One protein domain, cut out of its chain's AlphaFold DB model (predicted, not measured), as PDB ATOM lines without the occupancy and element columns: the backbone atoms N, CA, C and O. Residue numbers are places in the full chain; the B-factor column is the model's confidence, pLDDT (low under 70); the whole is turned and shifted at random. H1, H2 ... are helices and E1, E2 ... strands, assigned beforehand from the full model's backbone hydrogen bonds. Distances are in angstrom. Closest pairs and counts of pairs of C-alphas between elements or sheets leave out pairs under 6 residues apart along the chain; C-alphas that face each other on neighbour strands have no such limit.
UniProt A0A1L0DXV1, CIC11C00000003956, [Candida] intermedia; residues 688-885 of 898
ATOM      1  N   TYR A 688      86.519  89.269 148.528       96.31
ATOM      2  CA  TYR A 688      86.952  88.274 149.495       96.31
ATOM      3  C   TYR A 688      87.797  88.944 150.577       96.31
ATOM      4  O   TYR A 688      88.401  90.002 150.365       96.31
ATOM      5  N   ILE A 689      87.802  88.335 151.758       97.06
ATOM      6  CA  ILE A 689      88.707  88.719 152.834       97.06
ATOM      7  C   ILE A 689      90.017  87.976 152.600       97.06
ATOM      8  O   ILE A 689      90.049  86.749 152.575       97.06
ATOM      9  N   GLU A 690      91.093  88.726 152.407       94.81
ATOM     10  CA  GLU A 690      92.446  88.188 152.412       94.81
ATOM     11  C   GLU A 690      92.979  88.284 153.843       94.81
ATOM     12  O   GLU A 690      93.039  89.384 154.412       94.81
ATOM     13  N   ASP A 691      93.340  87.138 154.436       85.56
ATOM     14  CA  ASP A 691      94.039  87.159 155.717       85.56
ATOM     15  C   ASP A 691      95.407  87.816 155.525       85.56
ATOM     16  O   ASP A 691      96.234  87.413 154.705       85.56
ATOM     17  N   ALA A 692      95.596  88.878 156.294       85.81
ATOM     18  CA  ALA A 692      96.776  89.711 156.296       85.81
ATOM     19  C   ALA A 692      97.358  89.776 157.717       85.81
ATOM     20  O   ALA A 692      97.891  90.807 158.130       85.81
ATOM     21  N   SER A 693      97.237  88.684 158.478       81.56
ATOM     22  CA  SER A 693      97.815  88.479 159.812       81.56
ATOM     23  C   SER A 693      99.329  88.745 159.866       81.56
ATOM     24  O   SER A 693      99.836  89.219 160.880       81.56
ATOM     25  N   GLN A 694     100.037  88.575 158.747       86.06
ATOM     26  CA  GLN A 694     101.431  88.972 158.523       86.06
ATOM     27  C   GLN A 694     101.677  90.496 158.513       86.06
ATOM     28  O   GLN A 694     102.818  90.931 158.662       86.06
ATOM     29  N   LEU A 695     100.642  91.340 158.390       90.00
ATOM     30  CA  LEU A 695     100.746  92.805 158.488       90.00
ATOM     31  C   LEU A 695     100.804  93.285 159.949       90.00
ATOM     32  O   LEU A 695     100.106  94.218 160.357       90.00
ATOM     33  N   THR A 696     101.682  92.686 160.745       87.75
ATOM     34  CA  THR A 696     102.017  93.121 162.105       87.75
ATOM     35  C   THR A 696     103.428  93.682 162.137       87.75
ATOM     36  O   THR A 696     104.368  93.004 161.731       87.75
ATOM     37  N   ASN A 697     103.609  94.893 162.675       84.50
ATOM     38  CA  ASN A 697     104.954  95.354 162.995       84.50
ATOM     39  C   ASN A 697     105.335  94.930 164.414       84.50
ATOM     40  O   ASN A 697     104.751  95.411 165.385       84.50
ATOM     41  N   ASN A 698     106.354  94.081 164.507       68.31
ATOM     42  CA  ASN A 698     106.967  93.649 165.761       68.31
ATOM     43  C   ASN A 698     108.133  94.565 166.188       68.31
ATOM     44  O   ASN A 698     108.940  94.168 167.027       68.31
ATOM     45  N   ALA A 699     108.242  95.769 165.596       65.44
ATOM     46  CA  ALA A 699     109.232  96.795 165.924       65.44
ATOM     47  C   ALA A 699     109.412  96.885 167.436       65.44
ATOM     48  O   ALA A 699     108.429  97.120 168.142       65.44
ATOM     49  N   ARG A 700     110.661  96.655 167.878       55.88
ATOM     50  CA  ARG A 700     111.031  96.354 169.265       55.88
ATOM     51  C   ARG A 700     110.097  97.052 170.247       55.88
ATOM     52  O   ARG A 700     110.218  98.253 170.489       55.88
ATOM     53  N   ALA A 701     109.273  96.243 170.909       55.28
ATOM     54  CA  ALA A 701     109.169  96.407 172.341       55.28
ATOM     55  C   ALA A 701     110.607  96.285 172.867       55.28
ATOM     56  O   ALA A 701     111.118  95.188 173.086       55.28
ATOM     57  N   LEU A 702     111.281  97.437 172.992       60.44
ATOM     58  CA  LEU A 702     112.357  97.598 173.959       60.44
ATOM     59  C   LEU A 702     111.846  97.000 175.272       60.44
ATOM     60  O   LEU A 702     110.636  97.028 175.510       60.44
ATOM     61  N   GLU A 703     112.729  96.414 176.079       65.69
ATOM     62  CA  GLU A 703     112.306  95.706 177.289       65.69
ATOM     63  C   GLU A 703     111.384  96.602 178.113       65.69
ATOM     64  O   GLU A 703     111.798  97.622 178.674       65.69
ATOM     65  N   LEU A 704     110.094  96.257 178.074       66.50
ATOM     66  CA  LEU A 704     109.016  97.068 178.607       66.50
ATOM     67  C   LEU A 704     109.262  97.141 180.096       66.50
ATOM     68  O   LEU A 704     108.963  96.166 180.779       66.50
ATOM     69  N   ASN A 705     109.787  98.262 180.600       75.25
ATOM     70  CA  ASN A 705     109.925  98.443 182.037       75.25
ATOM     71  C   ASN A 705     108.506  98.387 182.616       75.25
ATOM     72  O   ASN A 705     107.747  99.357 182.490       75.25
ATOM     73  N   PRO A 706     108.104  97.265 183.243       67.31
ATOM     74  CA  PRO A 706     106.706  97.021 183.541       67.31
ATOM     75  C   PRO A 706     106.271  97.833 184.764       67.31
ATOM     76  O   PRO A 706     105.133  97.693 185.203       67.31
ATOM     77  N   GLY A 707     107.182  98.636 185.333       79.38
ATOM     78  CA  GLY A 707     106.968  99.577 186.419       79.38
ATOM     79  C   GLY A 707     106.574 100.989 185.979       79.38
ATOM     80  O   GLY A 707     105.862 101.633 186.738       79.38
ATOM     81  N   GLN A 708     106.955 101.471 184.782       86.19
ATOM     82  CA  GLN A 708     106.909 102.912 184.433       86.19
ATOM     83  C   GLN A 708     105.511 103.568 184.516       86.19
ATOM     84  O   GLN A 708     105.397 104.792 184.632       86.19
ATOM     85  N   HIS A 709     104.444 102.770 184.445       88.94
ATOM     86  CA  HIS A 709     103.066 103.244 184.586       88.94
ATOM     87  C   HIS A 709     102.276 102.548 185.694       88.94
ATOM     88  O   HIS A 709     101.067 102.755 185.748       88.94
ATOM     89  N   ARG A 710     102.894 101.736 186.567       87.81
ATOM     90  CA  ARG A 710     102.150 101.010 187.619       87.81
ATOM     91  C   ARG A 710     101.430 101.966 188.559       87.81
ATOM     92  O   ARG A 710     100.252 101.787 188.817       87.81
ATOM     93  N   ASP A 711     102.111 103.028 188.965       93.00
ATOM     94  CA  ASP A 711     101.610 104.132 189.789       93.00
ATOM     95  C   ASP A 711     100.478 104.954 189.137       93.00
ATOM     96  O   ASP A 711      99.806 105.725 189.819       93.00
ATOM     97  N   LYS A 712     100.224 104.774 187.833       93.94
ATOM     98  CA  LYS A 712      99.092 105.376 187.102       93.94
ATOM     99  C   LYS A 712      98.077 104.347 186.618       93.94
ATOM    100  O   LYS A 712      97.029 104.740 186.110       93.94
ATOM    101  N   CYS A 713      98.389 103.060 186.695       95.94
ATOM    102  CA  CYS A 713      97.528 101.992 186.222       95.94
ATOM    103  C   CYS A 713      96.538 101.646 187.330       95.94
ATOM    104  O   CYS A 713      96.932 101.242 188.419       95.94
ATOM    105  N   ILE A 714      95.253 101.833 187.046       96.56
ATOM    106  CA  ILE A 714      94.169 101.456 187.956       96.56
ATOM    107  C   ILE A 714      93.841  99.977 187.739       96.56
ATOM    108  O   ILE A 714      93.613  99.232 188.686       96.56
ATOM    109  N   GLU A 715      93.834  99.555 186.474       96.62
ATOM    110  CA  GLU A 715      93.403  98.233 186.039       96.62
ATOM    111  C   GLU A 715      94.051  97.925 184.682       96.62
ATOM    112  O   GLU A 715      93.937  98.727 183.750       96.62
ATOM    113  N   LEU A 716      94.716  96.777 184.547       96.19
ATOM    114  CA  LEU A 716      95.103  96.247 183.236       96.19
ATOM    115  C   LEU A 716      93.954  95.412 182.681       96.19
ATOM    116  O   LEU A 716      93.346  94.630 183.406       96.19
ATOM    117  N   TYR A 717      93.676  95.551 181.388       96.31
ATOM    118  CA  TYR A 717      92.689  94.710 180.726       96.31
ATOM    119  C   TYR A 717      93.284  93.363 180.337       96.31
ATOM    120  O   TYR A 717      94.431  93.260 179.894       96.31
ATOM    121  N   GLU A 718      92.448  92.335 180.448       95.50
ATOM    122  CA  GLU A 718      92.743  90.954 180.079       95.50
ATOM    123  C   GLU A 718      91.734  90.437 179.035       95.50
ATOM    124  O   GLU A 718      90.888  91.188 178.536       95.50
ATOM    125  N   GLY A 719      91.868  89.168 178.640       95.19
ATOM    126  CA  GLY A 719      90.938  88.499 177.726       95.19
ATOM    127  C   GLY A 719      90.721  89.223 176.389       95.19
ATOM    128  O   GLY A 719      91.667  89.683 175.743       95.19
ATOM    129  N   GLN A 720      89.459  89.300 175.963       93.69
ATOM    130  CA  GLN A 720      89.050  89.898 174.689       93.69
ATOM    131  C   GLN A 720      89.330  91.407 174.626       93.69
ATOM    132  O   GLN A 720      89.965  91.863 173.677       93.69
ATOM    133  N   LYS A 721      88.956  92.171 175.664       93.69
ATOM    134  CA  LYS A 721      89.141  93.634 175.705       93.69
ATOM    135  C   LYS A 721      90.613  94.040 175.567       93.69
ATOM    136  O   LYS A 721      90.936  95.044 174.933       93.69
ATOM    137  N   LYS A 722      91.527  93.231 176.117       94.75
ATOM    138  CA  LYS A 722      92.972  93.380 175.893       94.75
ATOM    139  C   LYS A 722      93.333  93.238 174.415       94.75
ATOM    140  O   LYS A 722      94.044  94.092 173.899       94.75
ATOM    141  N   ARG A 723      92.855  92.185 173.740       92.94
ATOM    142  CA  ARG A 723      93.141  91.927 172.316       92.94
ATOM    143  C   ARG A 723      92.614  93.059 171.432       92.94
ATOM    144  O   ARG A 723      93.379  93.612 170.655       92.94
ATOM    145  N   GLU A 724      91.366  93.478 171.623       93.25
ATOM    146  CA  GLU A 724      90.738  94.583 170.875       93.25
ATOM    147  C   GLU A 724      91.523  95.902 170.962       93.25
ATOM    148  O   GLU A 724      91.627  96.639 169.983       93.25
ATOM    149  N   LEU A 725      92.097  96.203 172.133       94.69
ATOM    150  CA  LEU A 725      92.851  97.436 172.365       94.69
ATOM    151  C   LEU A 725      94.363  97.303 172.118       94.69
ATOM    152  O   LEU A 725      95.048  98.319 172.056       94.69
ATOM    153  N   GLN A 726      94.899  96.089 171.964       94.69
ATOM    154  CA  GLN A 726      96.318  95.851 171.657       94.69
ATOM    155  C   GLN A 726      96.571  95.440 170.204       94.69
ATOM    156  O   GLN A 726      97.708  95.504 169.753       94.69
ATOM    157  N   THR A 727      95.551  95.046 169.446       93.88
ATOM    158  CA  THR A 727      95.711  94.570 168.069       93.88
ATOM    159  C   THR A 727      95.175  95.587 167.067       93.88
ATOM    160  O   THR A 727      93.984  95.884 167.032       93.88
ATOM    161  N   ILE A 728      96.047  96.094 166.192       94.38
ATOM    162  CA  ILE A 728      95.618  96.853 165.014       94.38
ATOM    163  C   ILE A 728      95.160  95.846 163.958       94.38
ATOM    164  O   ILE A 728      95.981  95.217 163.290       94.38
ATOM    165  N   VAL A 729      93.847  95.693 163.811       92.31
ATOM    166  CA  VAL A 729      93.242  94.832 162.788       92.31
ATOM    167  C   VAL A 729      93.476  95.441 161.400       92.31
ATOM    168  O   VAL A 729      93.128  96.596 161.160       92.31
ATOM    169  N   ARG A 730      94.078  94.667 160.486       93.94
ATOM    170  CA  ARG A 730      94.416  95.080 159.107       93.94
ATOM    171  C   ARG A 730      93.829  94.147 158.046       93.94
ATOM    172  O   ARG A 730      94.486  93.840 157.056       93.94
ATOM    173  N   THR A 731      92.590  93.712 158.253       94.31
ATOM    174  CA  THR A 731      91.820  92.908 157.293       94.31
ATOM    175  C   THR A 731      91.807  93.571 155.915       94.31
ATOM    176  O   THR A 731      91.453  94.748 155.804       94.31
ATOM    177  N   ARG A 732      92.187  92.832 154.863       95.75
ATOM    178  CA  ARG A 732      92.122  93.306 153.475       95.75
ATOM    179  C   ARG A 732      90.853  92.783 152.811       95.75
ATOM    180  O   ARG A 732      90.617  91.582 152.754       95.75
ATOM    181  N   TYR A 733      90.060  93.701 152.277       96.56
ATOM    182  CA  TYR A 733      88.839  93.449 151.522       96.56
ATOM    183  C   TYR A 733      89.151  93.593 150.030       96.56
ATOM    184  O   TYR A 733      89.029  94.678 149.448       96.56
ATOM    185  N   VAL A 734      89.622  92.506 149.422       96.88
ATOM    186  CA  VAL A 734      90.088  92.488 148.033       96.88
ATOM    187  C   VAL A 734      88.882  92.355 147.107       96.88
ATOM    188  O   VAL A 734      88.142  91.374 147.173       96.88
ATOM    189  N   ARG A 735      88.644  93.361 146.258       95.81
ATOM    190  CA  ARG A 735      87.485  93.389 145.345       95.81
ATOM    191  C   ARG A 735      87.785  92.643 144.049       95.81
ATOM    192  O   ARG A 735      88.925  92.661 143.586       95.81
ATOM    193  N   ASP A 736      86.770  92.050 143.430       95.38
ATOM    194  CA  ASP A 736      86.915  91.394 142.126       95.38
ATOM    195  C   ASP A 736      87.328  92.405 141.029       95.38
ATOM    196  O   ASP A 736      86.672  93.429 140.814       95.38
ATOM    197  N   LYS A 737      88.427  92.104 140.316       95.12
ATOM    198  CA  LYS A 737      88.985  92.936 139.232       95.12
ATOM    199  C   LYS A 737      87.996  93.156 138.088       95.12
ATOM    200  O   LYS A 737      87.881  94.274 137.592       95.12
ATOM    201  N   ASN A 738      87.284  92.115 137.678       94.00
ATOM    202  CA  ASN A 738      86.329  92.165 136.579       94.00
ATOM    203  C   ASN A 738      85.049  92.883 137.004       94.00
ATOM    204  O   ASN A 738      84.572  93.742 136.267       94.00
ATOM    205  N   ALA A 739      84.519  92.593 138.198       90.62
ATOM    206  CA  ALA A 739      83.321  93.266 138.703       90.62
ATOM    207  C   ALA A 739      83.526  94.787 138.784       90.62
ATOM    208  O   ALA A 739      82.691  95.544 138.298       90.62
ATOM    209  N   PHE A 740      84.675  95.233 139.308       87.62
ATOM    210  CA  PHE A 740      84.991  96.657 139.429       87.62
ATOM    211  C   PHE A 740      85.195  97.344 138.070       87.62
ATOM    212  O   PHE A 740      84.703  98.449 137.856       87.62
ATOM    213  N   LEU A 741      85.902  96.704 137.130       88.94
ATOM    214  CA  LEU A 741      86.140  97.265 135.790       88.94
ATOM    215  C   LEU A 741      84.878  97.260 134.908       88.94
ATOM    216  O   LEU A 741      84.771  98.066 133.986       88.94
ATOM    217  N   ASN A 742      83.906  96.394 135.208       89.12
ATOM    218  CA  ASN A 742      82.605  96.358 134.539       89.12
ATOM    219  C   ASN A 742      81.627  97.444 135.027       89.12
ATOM    220  O   ASN A 742      80.566  97.608 134.416       89.12
ATOM    221  N   LEU A 743      81.970  98.221 136.065       87.44
ATOM    222  CA  LEU A 743      81.206  99.396 136.501       87.44
ATOM    223  C   LEU A 743      81.319 100.525 135.468       87.44
ATOM    224  O   LEU A 743      82.130 101.445 135.584       87.44
ATOM    225  N   LYS A 744      80.476 100.454 134.435       81.81
ATOM    226  CA  LYS A 744      80.374 101.457 133.372       81.81
ATOM    227  C   LYS A 744      79.710 102.732 133.885       81.81
ATOM    228  O   LYS A 744      78.515 102.942 133.690       81.81
ATOM    229  N   HIS A 745      80.499 103.604 134.501       87.00
ATOM    230  CA  HIS A 745      80.102 104.982 134.753       87.00
ATOM    231  C   HIS A 745      80.563 105.874 133.592       87.00
ATOM    232  O   HIS A 745      81.717 105.807 133.180       87.00
ATOM    233  N   LYS A 746      79.668 106.709 133.051       90.00
ATOM    234  CA  LYS A 746      79.921 107.487 131.823       90.00
ATOM    235  C   LYS A 746      81.158 108.386 131.933       90.00
ATOM    236  O   LYS A 746      81.989 108.411 131.030       90.00
ATOM    237  N   ASP A 747      81.270 109.088 133.056       94.44
ATOM    238  CA  ASP A 747      82.252 110.158 133.253       94.44
ATOM    239  C   ASP A 747      83.390 109.744 134.209       94.44
ATOM    240  O   ASP A 747      84.077 110.593 134.772       94.44
ATOM    241  N   VAL A 748      83.582 108.437 134.449       93.94
ATOM    242  CA  VAL A 748      84.587 107.922 135.397       93.94
ATOM    243  C   VAL A 748      85.276 106.670 134.867       93.94
ATOM    244  O   VAL A 748      84.647 105.744 134.368       93.94
ATOM    245  N   PHE A 749      86.592 106.634 135.044       93.56
ATOM    246  CA  PHE A 749      87.468 105.523 134.712       93.56
ATOM    247  C   PHE A 749      88.087 104.918 135.979       93.56
ATOM    248  O   PHE A 749      88.481 105.641 136.899       93.56
ATOM    249  N   TYR A 750      88.211 103.590 136.008       95.56
ATOM    250  CA  TYR A 750      88.861 102.850 137.088       95.56
ATOM    251  C   TYR A 750      90.128 102.154 136.570       95.56
ATOM    252  O   TYR A 750      90.086 101.348 135.647       95.56
ATOM    253  N   GLU A 751      91.264 102.468 137.188       95.88
ATOM    254  CA  GLU A 751      92.590 101.918 136.892       95.88
ATOM    255  C   GLU A 751      92.950 100.889 137.979       95.88
ATOM    256  O   GLU A 751      93.113 101.257 139.146       95.88
ATOM    257  N   TYR A 752      93.054  99.603 137.624       97.06
ATOM    258  CA  TYR A 752      93.560  98.567 138.537       97.06
ATOM    259  C   TYR A 752      95.073  98.727 138.738       97.06
ATOM    260  O   TYR A 752      95.803  98.958 137.776       97.06
ATOM    261  N   ASN A 753      95.553  98.577 139.971       97.38
ATOM    262  CA  ASN A 753      96.973  98.661 140.295       97.38
ATOM    263  C   ASN A 753      97.613  97.266 140.330       97.38
ATOM    264  O   ASN A 753      97.442  96.523 141.294       97.38
ATOM    265  N   ASP A 754      98.418  96.927 139.321       96.50
ATOM    266  CA  ASP A 754      99.129  95.639 139.273       96.50
ATOM    267  C   ASP A 754     100.222  95.491 140.360       96.50
ATOM    268  O   ASP A 754     100.772  94.408 140.532       96.50
ATOM    269  N   TYR A 755     100.527  96.551 141.126       95.94
ATOM    270  CA  TYR A 755     101.409  96.502 142.303       95.94
ATOM    271  C   TYR A 755     100.659  96.348 143.638       95.94
ATOM    272  O   TYR A 755     101.272  96.510 144.696       95.94
ATOM    273  N   PHE A 756      99.351  96.086 143.605       96.38
ATOM    274  CA  PHE A 756      98.562  95.777 144.793       96.38
ATOM    275  C   PHE A 756      98.904  94.375 145.315       96.38
ATOM    276  O   PHE A 756      98.474  93.372 144.755       96.38
ATOM    277  N   ASP A 757      99.687  94.321 146.390       95.06
ATOM    278  CA  ASP A 757     100.228  93.091 146.976       95.06
ATOM    279  C   ASP A 757     100.331  93.242 148.505       95.06
ATOM    280  O   ASP A 757     100.372  94.366 149.009       95.06
ATOM    281  N   VAL A 758     100.349  92.140 149.258       94.81
ATOM    282  CA  VAL A 758     100.509  92.166 150.721       94.81
ATOM    283  C   VAL A 758     101.890  92.701 151.110       94.81
ATOM    284  O   VAL A 758     102.003  93.397 152.115       94.81
ATOM    285  N   SER A 759     102.930  92.470 150.294       94.31
ATOM    286  CA  SER A 759     104.270  93.038 150.535       94.31
ATOM    287  C   SER A 759     104.328  94.569 150.422       94.31
ATOM    288  O   SER A 759     105.315  95.181 150.830       94.31
ATOM    289  N   ARG A 760     103.277  95.200 149.874       96.06
ATOM    290  CA  ARG A 760     103.161  96.652 149.678       96.06
ATOM    291  C   ARG A 760     101.836  97.175 150.246       96.06
ATOM    292  O   ARG A 760     100.973  97.627 149.485       96.06
ATOM    293  N   PRO A 761     101.637  97.094 151.576       96.56
ATOM    294  CA  PRO A 761     100.361  97.380 152.232       96.56
ATOM    295  C   PRO A 761      99.835  98.805 152.006       96.56
ATOM    296  O   PRO A 761      98.645  99.052 152.195       96.56
ATOM    297  N   TYR A 762     100.676  99.761 151.603       97.69
ATOM    298  CA  TYR A 762     100.229 101.114 151.276       97.69
ATOM    299  C   TYR A 762      99.554 101.226 149.902       97.69
ATOM    300  O   TYR A 762      98.825 102.187 149.660       97.69
ATOM    301  N   GLN A 763      99.799 100.294 148.978       97.12
ATOM    302  CA  GLN A 763      99.293 100.390 147.609       97.12
ATOM    303  C   GLN A 763      97.767 100.246 147.565       97.12
ATOM    304  O   GLN A 763      97.191  99.315 148.130       97.12
ATOM    305  N   GLN A 764      97.101 101.146 146.839       97.38
ATOM    306  CA  GLN A 764      95.671 101.031 146.561       97.38
ATOM    307  C   GLN A 764      95.395  99.936 145.530       97.38
ATOM    308  O   GLN A 764      96.190  99.763 144.609       97.38
ATOM    309  N   GLN A 765      94.252  99.252 145.636       96.88
ATOM    310  CA  GLN A 765      93.840  98.243 144.650       96.88
ATOM    311  C   GLN A 765      93.369  98.885 143.335       96.88
ATOM    312  O   GLN A 765      93.741  98.452 142.247       96.88
ATOM    313  N   PHE A 766      92.583  99.960 143.443       97.62
ATOM    314  CA  PHE A 766      92.048 100.712 142.309       97.62
ATOM    315  C   PHE A 766      92.287 102.208 142.477       97.62
ATOM    316  O   PHE A 766      92.223 102.748 143.586       97.62
ATOM    317  N   THR A 767      92.484 102.888 141.351       97.44
ATOM    318  CA  THR A 767      92.478 104.347 141.250       97.44
ATOM    319  C   THR A 767      91.276 104.781 140.411       97.44
ATOM    320  O   THR A 767      91.176 104.421 139.244       97.44
ATOM    321  N   ARG A 768      90.363 105.559 140.994       95.94
ATOM    322  CA  ARG A 768      89.263 106.228 140.285       95.94
ATOM    323  C   ARG A 768      89.761 107.544 139.699       95.94
ATOM    324  O   ARG A 768      90.450 108.292 140.395       95.94
ATOM    325  N   VAL A 769      89.389 107.847 138.459       96.44
ATOM    326  CA  VAL A 769      89.693 109.111 137.775       96.44
ATOM    327  C   VAL A 769      88.438 109.600 137.059       96.44
ATOM    328  O   VAL A 769      87.808 108.828 136.344       96.44
ATOM    329  N   GLU A 770      88.066 110.864 137.236       95.88
ATOM    330  CA  GLU A 770      86.983 111.482 136.462       95.88
ATOM    331  C   GLU A 770      87.472 111.783 135.035       95.88
ATOM    332  O   GLU A 770      88.650 112.092 134.813       95.88
ATOM    333  N   LEU A 771      86.573 111.661 134.061       95.88
ATOM    334  CA  LEU A 771      86.826 111.927 132.651       95.88
ATOM    335  C   LEU A 771      86.290 113.311 132.274       95.88
ATOM    336  O   LEU A 771      85.146 113.648 132.557       95.88
ATOM    337  N   GLU A 772      87.116 114.094 131.592       95.44
ATOM    338  CA  GLU A 772      86.769 115.381 130.992       95.44
ATOM    339  C   GLU A 772      86.943 115.216 129.478       95.44
ATOM    340  O   GLU A 772      88.038 114.897 129.013       95.44
ATOM    341  N   ASP A 773      85.840 115.277 128.725       94.25
ATOM    342  CA  ASP A 773      85.781 114.966 127.286       94.25
ATOM    343  C   ASP A 773      86.433 113.615 126.909       94.25
ATOM    344  O   ASP A 773      87.147 113.474 125.916       94.25
ATOM    345  N   GLY A 774      86.219 112.598 127.754       92.69
ATOM    346  CA  GLY A 774      86.802 111.258 127.607       92.69
ATOM    347  C   GLY A 774      88.280 111.143 128.005       92.69
ATOM    348  O   GLY A 774      88.834 110.045 127.980       92.69
ATOM    349  N   SER A 775      88.925 112.241 128.413       94.62
ATOM    350  CA  SER A 775      90.319 112.267 128.869       94.62
ATOM    351  C   SER A 775      90.423 112.225 130.403       94.62
ATOM    352  O   SER A 775      89.677 112.923 131.087       94.62
ATOM    353  N   PRO A 776      91.356 111.454 130.994       95.44
ATOM    354  CA  PRO A 776      91.460 111.311 132.448       95.44
ATOM    355  C   PRO A 776      91.990 112.577 133.138       95.44
ATOM    356  O   PRO A 776      93.155 112.961 132.987       95.44
ATOM    357  N   LYS A 777      91.156 113.190 133.985       95.69
ATOM    358  CA  LYS A 777      91.490 114.389 134.759       95.69
ATOM    359  C   LYS A 777      92.347 114.027 135.970       95.69
ATOM    360  O   LYS A 777      91.838 113.762 137.056       95.69
ATOM    361  N   ASN A 778      93.672 114.049 135.803       92.62
ATOM    362  CA  ASN A 778      94.646 113.615 136.822       92.62
ATOM    363  C   ASN A 778      94.475 114.244 138.220       92.62
ATOM    364  O   ASN A 778      94.920 113.657 139.205       92.62
ATOM    365  N   GLU A 779      93.839 115.412 138.330       94.25
ATOM    366  CA  GLU A 779      93.577 116.077 139.612       94.25
ATOM    367  C   GLU A 779      92.530 115.363 140.482       94.25
ATOM    368  O   GLU A 779      92.551 115.508 141.701       94.25
ATOM    369  N   THR A 780      91.646 114.584 139.856       95.38
ATOM    370  CA  THR A 780      90.510 113.879 140.483       95.38
ATOM    371  C   THR A 780      90.861 112.445 140.895       95.38
ATOM    372  O   THR A 780      90.008 111.701 141.378       95.38
ATOM    373  N   ARG A 781      92.134 112.050 140.727       96.94
ATOM    374  CA  ARG A 781      92.656 110.729 141.095       96.94
ATOM    375  C   ARG A 781      92.381 110.425 142.572       96.94
ATOM    376  O   ARG A 781      92.978 111.031 143.466       96.94
ATOM    377  N   CYS A 782      91.525 109.437 142.814       97.38
ATOM    378  CA  CYS A 782      91.193 108.920 144.137       97.38
ATOM    379  C   CYS A 782      91.608 107.450 144.254       97.38
ATOM    380  O   CYS A 782      91.370 106.664 143.344       97.38
ATOM    381  N   ALA A 783      92.190 107.063 145.381       97.94
ATOM    382  CA  ALA A 783      92.594 105.695 145.679       97.94
ATOM    383  C   ALA A 783      91.533 104.966 146.513       97.94
ATOM    384  O   ALA A 783      91.029 105.526 147.489       97.94
ATOM    385  N   LEU A 784      91.225 103.718 146.153       97.38
ATOM    386  CA  LEU A 784      90.391 102.827 146.961       97.38
ATOM    387  C   LEU A 784      91.184 102.325 148.175       97.38
ATOM    388  O   LEU A 784      92.267 101.755 148.020       97.38
ATOM    389  N   CYS A 785      90.645 102.479 149.385       97.62
ATOM    390  CA  CYS A 785      91.214 101.806 150.550       97.62
ATOM    391  C   CYS A 785      90.794 100.330 150.592       97.62
ATOM    392  O   CYS A 785      89.609 100.027 150.713       97.62
ATOM    393  N   ALA A 786      91.771  99.421 150.556       96.75
ATOM    394  CA  ALA A 786      91.543  97.980 150.673       96.75
ATOM    395  C   ALA A 786      91.251  97.504 152.111       96.75
ATOM    396  O   ALA A 786      90.877  96.357 152.299       96.75
ATOM    397  N   TYR A 787      91.413  98.364 153.119       96.50
ATOM    398  CA  TYR A 787      91.236  98.030 154.542       96.50
ATOM    399  C   TYR A 787      89.912  98.556 155.120       96.50
ATOM    400  O   TYR A 787      89.600  98.349 156.291       96.50
ATOM    401  N   CYS A 788      89.117  99.259 154.310       95.38
ATOM    402  CA  CYS A 788      87.737  99.588 154.644       95.38
ATOM    403  C   CYS A 788      86.811  98.520 154.072       95.38
ATOM    404  O   CYS A 788      86.895  98.223 152.883       95.38
ATOM    405  N   GLU A 789      85.909  97.999 154.902       93.62
ATOM    406  CA  GLU A 789      84.882  97.030 154.508       93.62
ATOM    407  C   GLU A 789      83.978  97.591 153.403       93.62
ATOM    408  O   GLU A 789      83.810  96.959 152.357       93.62
ATOM    409  N   HIS A 790      83.516  98.835 153.563       93.75
ATOM    410  CA  HIS A 790      82.823  99.574 152.510       93.75
ATOM    411  C   HIS A 790      83.816 100.274 151.559       93.75
ATOM    412  O   HIS A 790      84.761 100.933 152.020       93.75
ATOM    413  N   PRO A 791      83.607 100.183 150.231       93.81
ATOM    414  CA  PRO A 791      84.511 100.722 149.216       93.81
ATOM    415  C   PRO A 791      84.613 102.253 149.286       93.81
ATOM    416  O   PRO A 791      83.777 102.992 148.775       93.81
ATOM    417  N   SER A 792      85.688 102.726 149.916       94.56
ATOM    418  CA  SER A 792      85.908 104.140 150.221       94.56
ATOM    419  C   SER A 792      87.058 104.710 149.389       94.56
ATOM    420  O   SER A 792      88.193 104.229 149.473       94.56
ATOM    421  N   PHE A 793      86.773 105.748 148.600       96.00
ATOM    422  CA  PHE A 793      87.746 106.436 147.747       96.00
ATOM    423  C   PHE A 793      88.278 107.715 148.402       96.00
ATOM    424  O   PHE A 793      87.504 108.579 148.803       96.00
ATOM    425  N   PHE A 794      89.604 107.880 148.438       97.06
ATOM    426  CA  PHE A 794      90.261 109.057 149.015       97.06
ATOM    427  C   PHE A 794      91.170 109.747 148.002       97.06
ATOM    428  O   PHE A 794      91.951 109.095 147.311       97.06
ATOM    429  N   GLU A 795      91.108 111.077 147.935       96.75
ATOM    430  CA  GLU A 795      91.925 111.874 147.015       96.75
ATOM    431  C   GLU A 795      93.432 111.627 147.223       96.75
ATOM    432  O   GLU A 795      93.955 111.719 148.341       96.75
ATOM    433  N   LEU A 796      94.150 111.363 146.126       96.12
ATOM    434  CA  LEU A 796      95.607 111.207 146.141       96.12
ATOM    435  C   LEU A 796      96.329 112.563 146.183       96.12
ATOM    436  O   LEU A 796      97.347 112.695 146.863       96.12
ATOM    437  N   LYS A 797      95.787 113.589 145.506       93.31
ATOM    438  CA  LYS A 797      96.394 114.933 145.387       93.31
ATOM    439  C   LYS A 797      96.587 115.625 146.744       93.31
ATOM    440  O   LYS A 797      97.632 116.222 146.982       93.31
ATOM    441  N   ASN A 798      95.606 115.503 147.637       91.62
ATOM    442  CA  ASN A 798      95.556 116.220 148.916       91.62
ATOM    443  C   ASN A 798      96.121 115.419 150.106       91.62
ATOM    444  O   ASN A 798      95.885 115.776 151.256       91.62
ATOM    445  N   LEU A 799      96.851 114.321 149.851       92.88
ATOM    446  CA  LEU A 799      97.328 113.372 150.871       92.88
ATOM    447  C   LEU A 799      96.206 112.739 151.724       92.88
ATOM    448  O   LEU A 799      96.504 112.079 152.718       92.88
ATOM    449  N   CYS A 800      94.934 112.872 151.330       96.44
ATOM    450  CA  CYS A 800      93.785 112.323 152.054       96.44
ATOM    451  C   CYS A 800      93.901 110.802 152.210       96.44
ATOM    452  O   CYS A 800      93.711 110.285 153.309       96.44
ATOM    453  N   TYR A 801      94.308 110.097 151.148       97.69
ATOM    454  CA  TYR A 801      94.604 108.663 151.211       97.69
ATOM    455  C   TYR A 801      95.748 108.344 152.194       97.69
ATOM    456  O   TYR A 801      95.586 107.515 153.086       97.69
ATOM    457  N   ALA A 802      96.868 109.073 152.127       96.62
ATOM    458  CA  ALA A 802      97.998 108.885 153.044       96.62
ATOM    459  C   ALA A 802      97.616 109.141 154.514       96.62
ATOM    460  O   ALA A 802      98.066 108.441 155.425       96.62
ATOM    461  N   GLN A 803      96.772 110.144 154.763       96.75
ATOM    462  CA  GLN A 803      96.248 110.457 156.085       96.75
ATOM    463  C   GLN A 803      95.287 109.375 156.582       96.75
ATOM    464  O   GLN A 803      95.423 108.948 157.724       96.75
ATOM    465  N   HIS A 804      94.374 108.903 155.732       97.06
ATOM    466  CA  HIS A 804      93.461 107.804 156.031       97.06
ATOM    467  C   HIS A 804      94.229 106.534 156.427       97.06
ATOM    468  O   HIS A 804      94.055 106.029 157.537       97.06
ATOM    469  N   MET A 805      95.142 106.077 155.561       97.75
ATOM    470  CA  MET A 805      95.958 104.876 155.769       97.75
ATOM    471  C   MET A 805      96.748 104.943 157.082       97.75
ATOM    472  O   MET A 805      96.713 104.009 157.883       97.75
ATOM    473  N   SER A 806      97.381 106.085 157.364       96.81
ATOM    474  CA  SER A 806      98.196 106.249 158.575       96.81
ATOM    475  C   SER A 806      97.397 106.472 159.864       96.81
ATOM    476  O   SER A 806      97.917 106.172 160.934       96.81
ATOM    477  N   HIS A 807      96.173 107.008 159.802       95.19
ATOM    478  CA  HIS A 807      95.363 107.304 160.995       95.19
ATOM    479  C   HIS A 807      94.383 106.192 161.374       95.19
ATOM    480  O   HIS A 807      93.984 106.138 162.533       95.19
ATOM    481  N   LEU A 808      93.955 105.358 160.419       95.31
ATOM    482  CA  LEU A 808      92.967 104.299 160.662       95.31
ATOM    483  C   LEU A 808      93.595 102.908 160.681       95.31
ATOM    484  O   LEU A 808      93.325 102.140 161.595       95.31
ATOM    485  N   HIS A 809      94.471 102.627 159.716       96.19
ATOM    486  CA  HIS A 809      95.065 101.297 159.523       96.19
ATOM    487  C   HIS A 809      96.512 101.232 160.032       96.19
ATOM    488  O   HIS A 809      97.127 100.170 160.106       96.19
ATOM    489  N   GLY A 810      97.088 102.385 160.385       96.62
ATOM    490  CA  GLY A 810      98.481 102.501 160.803       96.62
ATOM    491  C   GLY A 810      99.461 102.099 159.702       96.62
ATOM    492  O   GLY A 810     100.469 101.474 160.008       96.62
ATOM    493  N   ILE A 811      99.152 102.403 158.440       97.00
ATOM    494  CA  ILE A 811      99.982 102.085 157.269       97.00
ATOM    495  C   ILE A 811     100.534 103.394 156.695       97.00
ATOM    496  O   ILE A 811      99.784 104.348 156.469       97.00
ATOM    497  N   TYR A 812     101.845 103.469 156.480       96.31
ATOM    498  CA  TYR A 812     102.529 104.674 156.003       96.31
ATOM    499  C   TYR A 812     102.956 104.561 154.532       96.31
ATOM    500  O   TYR A 812     102.998 103.484 153.959       96.31
ATOM    501  N   THR A 813     103.280 105.703 153.919       95.44
ATOM    502  CA  THR A 813     103.594 105.853 152.481       95.44
ATOM    503  C   THR A 813     104.841 105.109 151.991       95.44
ATOM    504  O   THR A 813     105.096 105.068 150.795       95.44
ATOM    505  N   ASP A 814     105.668 104.639 152.920       94.06
ATOM    506  CA  ASP A 814     106.892 103.855 152.734       94.06
ATOM    507  C   ASP A 814     106.667 102.383 153.127       94.06
ATOM    508  O   ASP A 814     107.594 101.730 153.594       94.06
ATOM    509  N   ASP A 815     105.418 101.909 153.027       94.62
ATOM    510  CA  ASP A 815     104.940 100.564 153.391       94.62
ATOM    511  C   ASP A 815     105.163 100.157 154.867       94.62
ATOM    512  O   ASP A 815     104.732  99.094 155.308       94.62
ATOM    513  N   TYR A 816     105.743 101.048 155.679       93.62
ATOM    514  CA  TYR A 816     105.933 100.855 157.113       93.62
ATOM    515  C   TYR A 816     104.584 100.736 157.838       93.62
ATOM    516  O   TYR A 816     103.636 101.480 157.569       93.62
ATOM    517  N   LEU A 817     104.528  99.847 158.827       95.44
ATOM    518  CA  LEU A 817     103.346  99.552 159.633       95.44
ATOM    519  C   LEU A 817     103.529 100.066 161.069       95.44
ATOM    520  O   LEU A 817     104.592  99.901 161.657       95.44
ATOM    521  N   ALA A 818     102.509 100.666 161.678       95.44
ATOM    522  CA  ALA A 818     102.527 100.976 163.108       95.44
ATOM    523  C   ALA A 818     102.544  99.666 163.928       95.44
ATOM    524  O   ALA A 818     101.767  98.756 163.611       95.44
ATOM    525  N   PRO A 819     103.388  99.544 164.966       94.81
ATOM    526  CA  PRO A 819     103.367  98.398 165.860       94.81
ATOM    527  C   PRO A 819     102.075  98.351 166.665       94.81
ATOM    528  O   PRO A 819     101.368  99.347 166.823       94.81
ATOM    529  N   ASN A 820     101.772  97.164 167.171       95.19
ATOM    530  CA  ASN A 820     100.656  96.955 168.077       95.19
ATOM    531  C   ASN A 820     100.921  97.681 169.412       95.19
ATOM    532  O   ASN A 820     102.025  97.567 169.954       95.19
ATOM    533  N   PRO A 821      99.961  98.459 169.949       95.38
ATOM    534  CA  PRO A 821     100.132  99.096 171.244       95.38
ATOM    535  C   PRO A 821     100.112  98.063 172.381       95.38
ATOM    536  O   PRO A 821      99.528  96.987 172.273       95.38
ATOM    537  N   VAL A 822     100.760  98.397 173.493       94.06
ATOM    538  CA  VAL A 822     100.995  97.485 174.624       94.06
ATOM    539  C   VAL A 822     100.316  98.006 175.888       94.06
ATOM    540  O   VAL A 822      99.845  99.135 175.909       94.06
ATOM    541  N   GLN A 823     100.213  97.171 176.929       94.06
ATOM    542  CA  GLN A 823      99.566  97.485 178.220       94.06
ATOM    543  C   GLN A 823      98.250  98.288 178.066       94.06
ATOM    544  O   GLN A 823      98.201  99.495 178.288       94.06
ATOM    545  N   ALA A 824      97.184  97.616 177.621       96.31
ATOM    546  CA  ALA A 824      95.857  98.219 177.542       96.31
ATOM    547  C   ALA A 824      95.197  98.146 178.920       96.31
ATOM    548  O   ALA A 824      95.287  97.117 179.590       96.31
ATOM    549  N   GLY A 825      94.538  99.219 179.341       96.62
ATOM    550  CA  GLY A 825      93.965  99.297 180.681       96.62
ATOM    551  C   GLY A 825      93.266 100.618 180.963       96.62
ATOM    552  O   GLY A 825      93.171 101.497 180.101       96.62
ATOM    553  N   ARG A 826      92.804 100.771 182.201       97.25
ATOM    554  CA  ARG A 826      92.297 102.024 182.757       97.25
ATOM    555  C   ARG A 826      93.406 102.707 183.551       97.25
ATOM    556  O   ARG A 826      94.019 102.106 184.433       97.25
ATOM    557  N   TYR A 827      93.662 103.971 183.231       97.44
ATOM    558  CA  TYR A 827      94.767 104.744 183.793       97.44
ATOM    559  C   TYR A 827      94.296 106.080 184.366       97.44
ATOM    560  O   TYR A 827      93.457 106.765 183.778       97.44
ATOM    561  N   ALA A 828      94.906 106.471 185.483       96.62
ATOM    562  CA  ALA A 828      94.815 107.793 186.082       96.62
ATOM    563  C   ALA A 828      95.683 108.780 185.280       96.62
ATOM    564  O   ALA A 828      96.872 108.971 185.548       96.62
ATOM    565  N   VAL A 829      95.094 109.409 184.262       94.56
ATOM    566  CA  VAL A 829      95.773 110.376 183.391       94.56
ATOM    567  C   VAL A 829      95.346 111.808 183.706       94.56
ATOM    568  O   VAL A 829      94.167 112.133 183.825       94.56
ATOM    569  N   ALA A 830      96.322 112.705 183.816       92.50
ATOM    570  CA  ALA A 830      96.090 114.143 183.784       92.50
ATOM    571  C   ALA A 830      96.530 114.673 182.419       92.50
ATOM    572  O   ALA A 830      97.615 114.341 181.944       92.50
ATOM    573  N   LYS A 831      95.721 115.542 181.798       87.31
ATOM    574  CA  LYS A 831      96.153 116.253 180.586       87.31
ATOM    575  C   LYS A 831      97.445 117.007 180.884       87.31
ATOM    576  O   LYS A 831      97.454 117.782 181.841       87.31
ATOM    577  N   ASN A 832      98.468 116.816 180.045       82.75
ATOM    578  CA  ASN A 832      99.783 117.448 180.181       82.75
ATOM    579  C   ASN A 832      99.659 118.898 180.660       82.75
ATOM    580  O   ASN A 832      98.923 119.698 180.071       82.75
ATOM    581  N   ALA A 833     100.371 119.214 181.743       77.69
ATOM    582  CA  ALA A 833     100.360 120.527 182.367       77.69
ATOM    583  C   ALA A 833     101.021 121.552 181.435       77.69
ATOM    584  O   ALA A 833     102.211 121.835 181.525       77.69
ATOM    585  N   ASN A 834     100.241 122.098 180.503       81.81
ATOM    586  CA  ASN A 834     100.664 123.237 179.705       81.81
ATOM    587  C   ASN A 834     100.844 124.428 180.667       81.81
ATOM    588  O   ASN A 834      99.851 124.831 181.277       81.81
ATOM    589  N   PRO A 835     102.053 125.003 180.806       85.81
ATOM    590  CA  PRO A 835     102.324 126.056 181.789       85.81
ATOM    591  C   PRO A 835     101.481 127.320 181.559       85.81
ATOM    592  O   PRO A 835     101.232 128.075 182.491       85.81
ATOM    593  N   ASN A 836     100.963 127.522 180.343       90.75
ATOM    594  CA  ASN A 836     100.085 128.645 180.007       90.75
ATOM    595  C   ASN A 836      98.606 128.403 180.378       90.75
ATOM    596  O   ASN A 836      97.751 129.260 180.138       90.75
ATOM    597  N   ARG A 837      98.256 127.229 180.920       85.69
ATOM    598  CA  ARG A 837      96.876 126.872 181.263       85.69
ATOM    599  C   ARG A 837      96.524 127.365 182.669       85.69
ATOM    600  O   ARG A 837      96.953 126.796 183.662       85.69
ATOM    601  N   LYS A 838      95.620 128.347 182.750       92.12
ATOM    602  CA  LYS A 838      95.110 128.917 184.019       92.12
ATOM    603  C   LYS A 838      94.403 127.922 184.955       92.12
ATOM    604  O   LYS A 838      94.186 128.239 186.116       92.12
ATOM    605  N   THR A 839      93.971 126.763 184.452       91.75
ATOM    606  CA  THR A 839      93.241 125.749 185.229       91.75
ATOM    607  C   THR A 839      94.114 124.532 185.494       91.75
ATOM    608  O   THR A 839      94.635 123.932 184.550       91.75
ATOM    609  N   ILE A 840      94.212 124.134 186.766       88.38
ATOM    610  CA  ILE A 840      94.890 122.902 187.191       88.38
ATOM    611  C   ILE A 840      94.307 121.715 186.410       88.38
ATOM    612  O   ILE A 840      93.086 121.566 186.274       88.38
ATOM    613  N   ALA A 841      95.180 120.870 185.863       91.69
ATOM    614  CA  ALA A 841      94.765 119.658 185.177       91.69
ATOM    615  C   ALA A 841      94.277 118.624 186.204       91.69
ATOM    616  O   ALA A 841      95.078 118.020 186.909       91.69
ATOM    617  N   ARG A 842      92.957 118.418 186.283       92.94
ATOM    618  CA  ARG A 842      92.380 117.312 187.061       92.94
ATOM    619  C   ARG A 842      92.817 115.972 186.460       92.94
ATOM    620  O   ARG A 842      92.738 115.809 185.238       92.94
ATOM    621  N   VAL A 843      93.236 115.048 187.324       94.81
ATOM    622  CA  VAL A 843      93.407 113.623 187.008       94.81
ATOM    623  C   VAL A 843      92.042 113.039 186.631       94.81
ATOM    624  O   VAL A 843      91.013 113.487 187.141       94.81
ATOM    625  N   ARG A 844      92.025 112.091 185.695       94.31
ATOM    626  CA  ARG A 844      90.833 111.400 185.199       94.31
ATOM    627  C   ARG A 844      91.155 109.939 184.954       94.31
ATOM    628  O   ARG A 844      92.270 109.622 184.548       94.31
ATOM    629  N   GLU A 845      90.165 109.078 185.126       95.75
ATOM    630  CA  GLU A 845      90.260 107.689 184.694       95.75
ATOM    631  C   GLU A 845      89.879 107.593 183.218       95.75
ATOM    632  O   GLU A 845      88.760 107.943 182.831       95.75
ATOM    633  N   HIS A 846      90.802 107.128 182.381       95.19
ATOM    634  CA  HIS A 846      90.534 106.884 180.968       95.19
ATOM    635  C   HIS A 846      91.118 105.545 180.521       95.19
ATOM    636  O   HIS A 846      92.119 105.066 181.054       95.19
ATOM    637  N   GLU A 847      90.468 104.942 179.529       95.81
ATOM    638  CA  GLU A 847      91.013 103.802 178.799       95.81
ATOM    639  C   GLU A 847      92.215 104.293 177.997       95.81
ATOM    640  O   GLU A 847      92.081 105.205 177.175       95.81
ATOM    641  N   CYS A 848      93.383 103.712 178.244       96.69
ATOM    642  CA  CYS A 848      94.621 104.067 177.569       96.69
ATOM    643  C   CYS A 848      95.362 102.811 177.117       96.69
ATOM    644  O   CYS A 848      95.171 101.712 177.644       96.69
ATOM    645  N   VAL A 849      96.249 103.017 176.154       96.44
ATOM    646  CA  VAL A 849      97.245 102.043 175.717       96.44
ATOM    647  C   VAL A 849      98.625 102.691 175.755       96.44
ATOM    648  O   VAL A 849      98.764 103.896 175.531       96.44
ATOM    649  N   VAL A 850      99.658 101.911 176.051       95.25
ATOM    650  CA  VAL A 850     101.049 102.369 176.083       95.25
ATOM    651  C   VAL A 850     101.663 102.234 174.691       95.25
ATOM    652  O   VAL A 850     101.546 101.204 174.024       95.25
ATOM    653  N   CYS A 851     102.343 103.282 174.232       94.75
ATOM    654  CA  CYS A 851     103.100 103.229 172.987       94.75
ATOM    655  C   CYS A 851     104.405 102.428 173.171       94.75
ATOM    656  O   CYS A 851     105.207 102.818 174.018       94.75
ATOM    657  N   PRO A 852     104.685 101.377 172.375       92.50
ATOM    658  CA  PRO A 852     105.851 100.511 172.584       92.50
ATOM    659  C   PRO A 852     107.204 101.190 172.301       92.50
ATOM    660  O   PRO A 852     108.231 100.673 172.718       92.50
ATOM    661  N   VAL A 853     107.220 102.340 171.610       90.12
ATOM    662  CA  VAL A 853     108.464 103.031 171.209       90.12
ATOM    663  C   VAL A 853     108.939 104.057 172.241       90.12
ATOM    664  O   VAL A 853     110.137 104.192 172.468       90.12
ATOM    665  N   CYS A 854     108.024 104.804 172.866       90.81
ATOM    666  CA  CYS A 854     108.373 105.869 173.821       90.81
ATOM    667  C   CYS A 854     107.663 105.768 175.171       90.81
ATOM    668  O   CYS A 854     107.799 106.674 175.991       90.81
ATOM    669  N   TYR A 855     106.864 104.720 175.374       92.19
ATOM    670  CA  TYR A 855     106.090 104.484 176.591       92.19
ATOM    671  C   TYR A 855     105.174 105.652 176.989       92.19
ATOM    672  O   TYR A 855     104.871 105.866 178.154       92.19
ATOM    673  N   ASN A 856     104.696 106.442 176.026       93.75
ATOM    674  CA  ASN A 856     103.660 107.426 176.320       93.75
ATOM    675  C   ASN A 856     102.280 106.756 176.326       93.75
ATOM    676  O   ASN A 856     101.933 106.008 175.406       93.75
ATOM    677  N   LEU A 857     101.484 107.070 177.351       95.25
ATOM    678  CA  LEU A 857     100.074 106.695 177.428       95.25
ATOM    679  C   LEU A 857      99.279 107.452 176.358       95.25
ATOM    680  O   LEU A 857      99.313 108.680 176.292       95.25
ATOM    681  N   SER A 858      98.553 106.704 175.535       95.56
ATOM    682  CA  SER A 858      97.629 107.210 174.523       95.56
ATOM    683  C   SER A 858      96.198 106.885 174.948       95.56
ATOM    684  O   SER A 858      95.839 105.712 175.034       95.56
ATOM    685  N   GLU A 859      95.381 107.909 175.215       95.19
ATOM    686  CA  GLU A 859      93.946 107.751 175.503       95.19
ATOM    687  C   GLU A 859      93.246 107.086 174.305       95.19
ATOM    688  O   GLU A 859      93.342 107.588 173.190       95.19
ATOM    689  N   VAL A 860      92.504 105.998 174.512       92.00
ATOM    690  CA  VAL A 860      91.757 105.265 173.466       92.00
ATOM    691  C   VAL A 860      90.603 106.111 172.899       92.00
ATOM    692  O   VAL A 860      90.228 106.019 171.732       92.00
ATOM    693  N   ARG A 861      90.026 107.000 173.711       81.44
ATOM    694  CA  ARG A 861      88.846 107.786 173.326       81.44
ATOM    695  C   ARG A 861      89.250 109.185 172.852       81.44
ATOM    696  O   ARG A 861      89.780 109.977 173.620       81.44
ATOM    697  N   CYS A 862      88.960 109.517 171.590       68.75
ATOM    698  CA  CYS A 862      89.088 110.892 171.081       68.75
ATOM    699  C   CYS A 862      87.809 111.703 171.351       68.75
ATOM    700  O   CYS A 862      87.872 112.766 171.963       68.75
ATOM    701  N   TRP A 863      86.656 111.169 170.932       75.19
ATOM    702  CA  TRP A 863      85.296 111.673 171.176       75.19
ATOM    703  C   TRP A 863      84.324 110.486 171.284       75.19
ATOM    704  O   TRP A 863      84.592 109.431 170.704       75.19
ATOM    705  N   SER A 864      83.200 110.664 171.988       74.69
ATOM    706  CA  SER A 864      82.209 109.611 172.287       74.69
ATOM    707  C   SER A 864      81.637 108.916 171.046       74.69
ATOM    708  O   SER A 864      81.485 107.698 171.040       74.69
ATOM    709  N   SER A 865      81.387 109.662 169.967       77.00
ATOM    710  CA  SER A 865      80.888 109.109 168.699       77.00
ATOM    711  C   SER A 865      81.936 108.301 167.925       77.00
ATOM    712  O   SER A 865      81.598 107.390 167.179       77.00
ATOM    713  N   THR A 866      83.225 108.620 168.080       74.69
ATOM    714  CA  THR A 866      84.304 107.992 167.295       74.69
ATOM    715  C   THR A 866      84.922 106.785 168.008       74.69
ATOM    716  O   THR A 866      85.498 105.919 167.351       74.69
ATOM    717  N   SER A 867      84.798 106.698 169.338       73.75
ATOM    718  CA  SER A 867      85.441 105.644 170.134       73.75
ATOM    719  C   SER A 867      84.910 104.237 169.859       73.75
ATOM    720  O   SER A 867      85.703 103.307 169.933       73.75
ATOM    721  N   LYS A 868      83.622 104.072 169.511       82.75
ATOM    722  CA  LYS A 868      83.028 102.747 169.237       82.75
ATOM    723  C   LYS A 868      83.693 102.047 168.040       82.75
ATOM    724  O   LYS A 868      83.998 100.867 168.117       82.75
ATOM    725  N   HIS A 869      83.956 102.778 166.954       84.25
ATOM    726  CA  HIS A 869      84.464 102.187 165.706       84.25
ATOM    727  C   HIS A 869      85.990 102.254 165.555       84.25
ATOM    728  O   HIS A 869      86.560 101.504 164.768       84.25
ATOM    729  N   LYS A 870      86.660 103.215 166.213       90.00
ATOM    730  CA  LYS A 870      88.078 103.552 165.964       90.00
ATOM    731  C   LYS A 870      88.857 103.801 167.270       90.00
ATOM    732  O   LYS A 870      89.407 104.894 167.445       90.00
ATOM    733  N   PRO A 871      88.941 102.809 168.182       92.88
ATOM    734  CA  PRO A 871      89.593 102.957 169.490       92.88
ATOM    735  C   PRO A 871      91.083 103.340 169.406       92.88
ATOM    736  O   PRO A 871      91.595 104.063 170.253       92.88
ATOM    737  N   LEU A 872      91.807 102.919 168.365       95.38
ATOM    738  CA  LEU A 872      93.254 103.170 168.268       95.38
ATOM    739  C   LEU A 872      93.624 104.482 167.549       95.38
ATOM    740  O   LEU A 872      94.806 104.774 167.375       95.38
ATOM    741  N   LEU A 873      92.650 105.321 167.170       94.81
ATOM    742  CA  LEU A 873      92.877 106.548 166.385       94.81
ATOM    743  C   LEU A 873      93.875 107.526 167.035       94.81
ATOM    744  O   LEU A 873      94.711 108.121 166.351       94.81
ATOM    745  N   ASN A 874      93.788 107.709 168.353       95.31
ATOM    746  CA  ASN A 874      94.704 108.573 169.101       95.31
ATOM    747  C   ASN A 874      96.114 107.978 169.171       95.31
ATOM    748  O   ASN A 874      97.087 108.707 168.990       95.31
ATOM    749  N   TYR A 875      96.223 106.662 169.376       96.56
ATOM    750  CA  TYR A 875      97.498 105.949 169.370       96.56
ATOM    751  C   TYR A 875      98.191 106.043 167.999       96.56
ATOM    752  O   TYR A 875      99.359 106.419 167.922       96.56
ATOM    753  N   LEU A 876      97.464 105.799 166.904       96.31
ATOM    754  CA  LEU A 876      97.996 105.893 165.540       96.31
ATOM    755  C   LEU A 876      98.425 107.323 165.177       96.31
ATOM    756  O   LEU A 876      99.453 107.523 164.522       96.31
ATOM    757  N   ARG A 877      97.683 108.333 165.653       95.06
ATOM    758  CA  ARG A 877      98.080 109.743 165.534       95.06
ATOM    759  C   ARG A 877      99.349 110.038 166.329       95.06
ATOM    760  O   ARG A 877     100.282 110.596 165.763       95.06
ATOM    761  N   HIS A 878      99.416 109.617 167.593       94.94
ATOM    762  CA  HIS A 878     100.610 109.754 168.426       94.94
ATOM    763  C   HIS A 878     101.831 109.092 167.771       94.94
ATOM    764  O   HIS A 878     102.885 109.718 167.670       94.94
ATOM    765  N   PHE A 879     101.692 107.864 167.262       94.94
ATOM    766  CA  PHE A 879     102.786 107.158 166.599       94.94
ATOM    767  C   PHE A 879     103.271 107.904 165.349       94.94
ATOM    768  O   PHE A 879     104.472 108.078 165.144       94.94
ATOM    769  N   LYS A 880     102.342 108.425 164.539       94.25
ATOM    770  CA  LYS A 880     102.670 109.272 163.388       94.25
ATOM    771  C   LYS A 880     103.402 110.551 163.804       94.25
ATOM    772  O   LYS A 880     104.424 110.877 163.208       94.25
ATOM    773  N   GLU A 881     102.883 111.274 164.790       93.25
ATOM    774  CA  GLU A 881     103.392 112.590 165.190       93.25
ATOM    775  C   GLU A 881     104.732 112.509 165.933       93.25
ATOM    776  O   GLU A 881     105.604 113.340 165.692       93.25
ATOM    777  N   CYS A 882     104.930 111.501 166.786       91.44
ATOM    778  CA  CYS A 882     106.145 111.361 167.590       91.44
ATOM    779  C   CYS A 882     107.235 110.503 166.930       91.44
ATOM    780  O   CYS A 882     108.405 110.846 167.060       91.44
ATOM    781  N   HIS A 883     106.881 109.430 166.208       90.38
ATOM    782  CA  HIS A 883     107.860 108.418 165.748       90.38
ATOM    783  C   HIS A 883     108.089 108.419 164.237       90.38
ATOM    784  O   HIS A 883     108.992 107.751 163.737       90.38
ATOM    785  N   ARG A 884     107.275 109.165 163.480       88.88
ATOM    786  CA  ARG A 884     107.365 109.228 162.011       88.88
ATOM    787  C   ARG A 884     107.693 110.627 161.478       88.88
ATOM    788  O   ARG A 884     108.038 110.743 160.299       88.88
ATOM    789  N   ILE A 885     107.663 111.663 162.324       82.69
ATOM    790  CA  ILE A 885     108.139 113.019 162.005       82.69
ATOM    791  C   ILE A 885     109.618 113.171 162.403       82.69
ATOM    792  O   ILE A 885     109.970 113.099 163.573       82.69
TER     793      ILE A 885
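Overview. This is residues 688 to 885 of the 898 residues of the protein "CIC11C00000003956" of [Candida] intermedia (UniProt A0A1L0DXV1). Picture an elongated body of two lobes, each built on a four-stranded antiparallel sheet, with H3 of one lobe and H5 of the other packing together where the lobes meet. One lobe holds the strongly twisted sheet E2 E8 E9 E10 with H1 and H5 on it, and residues 834 to 839 of its E8 to E9 loop stick out; the other holds the sheet E4 E5 E6 E7 with H3 on it, and the small E1 E3 pair and H2 along one side. The printed part has 198 residues, with five named helices and ten named strands in the order E1 E2 H1 E3 H2 E4 E5 E6 E7 H3 E8 E9 E10 H4 H5; the class is mixed, with under half of the residues in named elements. It is only just loose, close to compact, with a radius of gyration of the C-alphas of 20.0 A and spans of 63 by 40 by 28 A.

Arrangement. Begin with the sheet of E2, residues 713 to 716, E8, 822 to 830, E9, 843 to 850, and E10, 857 to 859, in that order. E8 E9 E10 form a meander, each strand the antiparallel neighbour of the one before; look for N 827 and O 846 at 2.9 A, and N 849 and O 858 at 2.9 A. E8 bends by 82 degrees at residue 825 and E9 by 80 degrees at 847. On E2 and E8, N 826 and O 715 are 2.8 A apart. H1, residues 719 to 726, and H5, 873 to 883, form two layers with this sheet. H1 is closest to E8 at the C-alphas of Gln 726 and Val 822, 5.8 A; H5 to E10 at Ser 858 and Tyr 875, 5.3 A. H5 touches H3, residues 800 to 809, only just about perpendicular at 72 degrees, with the closest C-alphas those of His 807 and Leu 876, 5.4 A. H3 makes two layers with the second meander, E4, 748 to 752, E5, 766 to 772, E6, 782 to 784, and E7, 793 to 795, where N 749 and O 769 are 2.8 A apart, N 768 and O 782 2.8 A, and N 783 and O 794 2.8 A. H2, residues 737 to 741, only grazes this sheet. E1, 688 to 690, and E3, 732 to 735, are antiparallel, with N 690 and O 732 at 2.9 A. H4, 864 to 867, stands free; it is too short for an O i to N i+4 pair, while in H1, H2, H3 and H5 every such pair is within hydrogen-bond range.

Along the chain. Find C-alpha 688 at (86.952, 88.274, 149.495), where E1 begins. From C-alpha 822 at (100.995, 97.485, 174.624), E8 runs 19.6 A; E5 runs 19.3 A, E9 17.4 A and H3 13.4 A. H5 runs 15.1 A to C-alpha 883 at (107.860, 108.418, 165.748).

Size, cuts and confidence. The farthest C-alphas are those of Asp 711 and Asp 773, 65.4 A apart. The printed part has no cut. The links E1 to E2, E4 to E5, H3 to E8 and E8 to E9 are long. The model's pLDDT is under 70 at residues 698 to 704, 706 and 862.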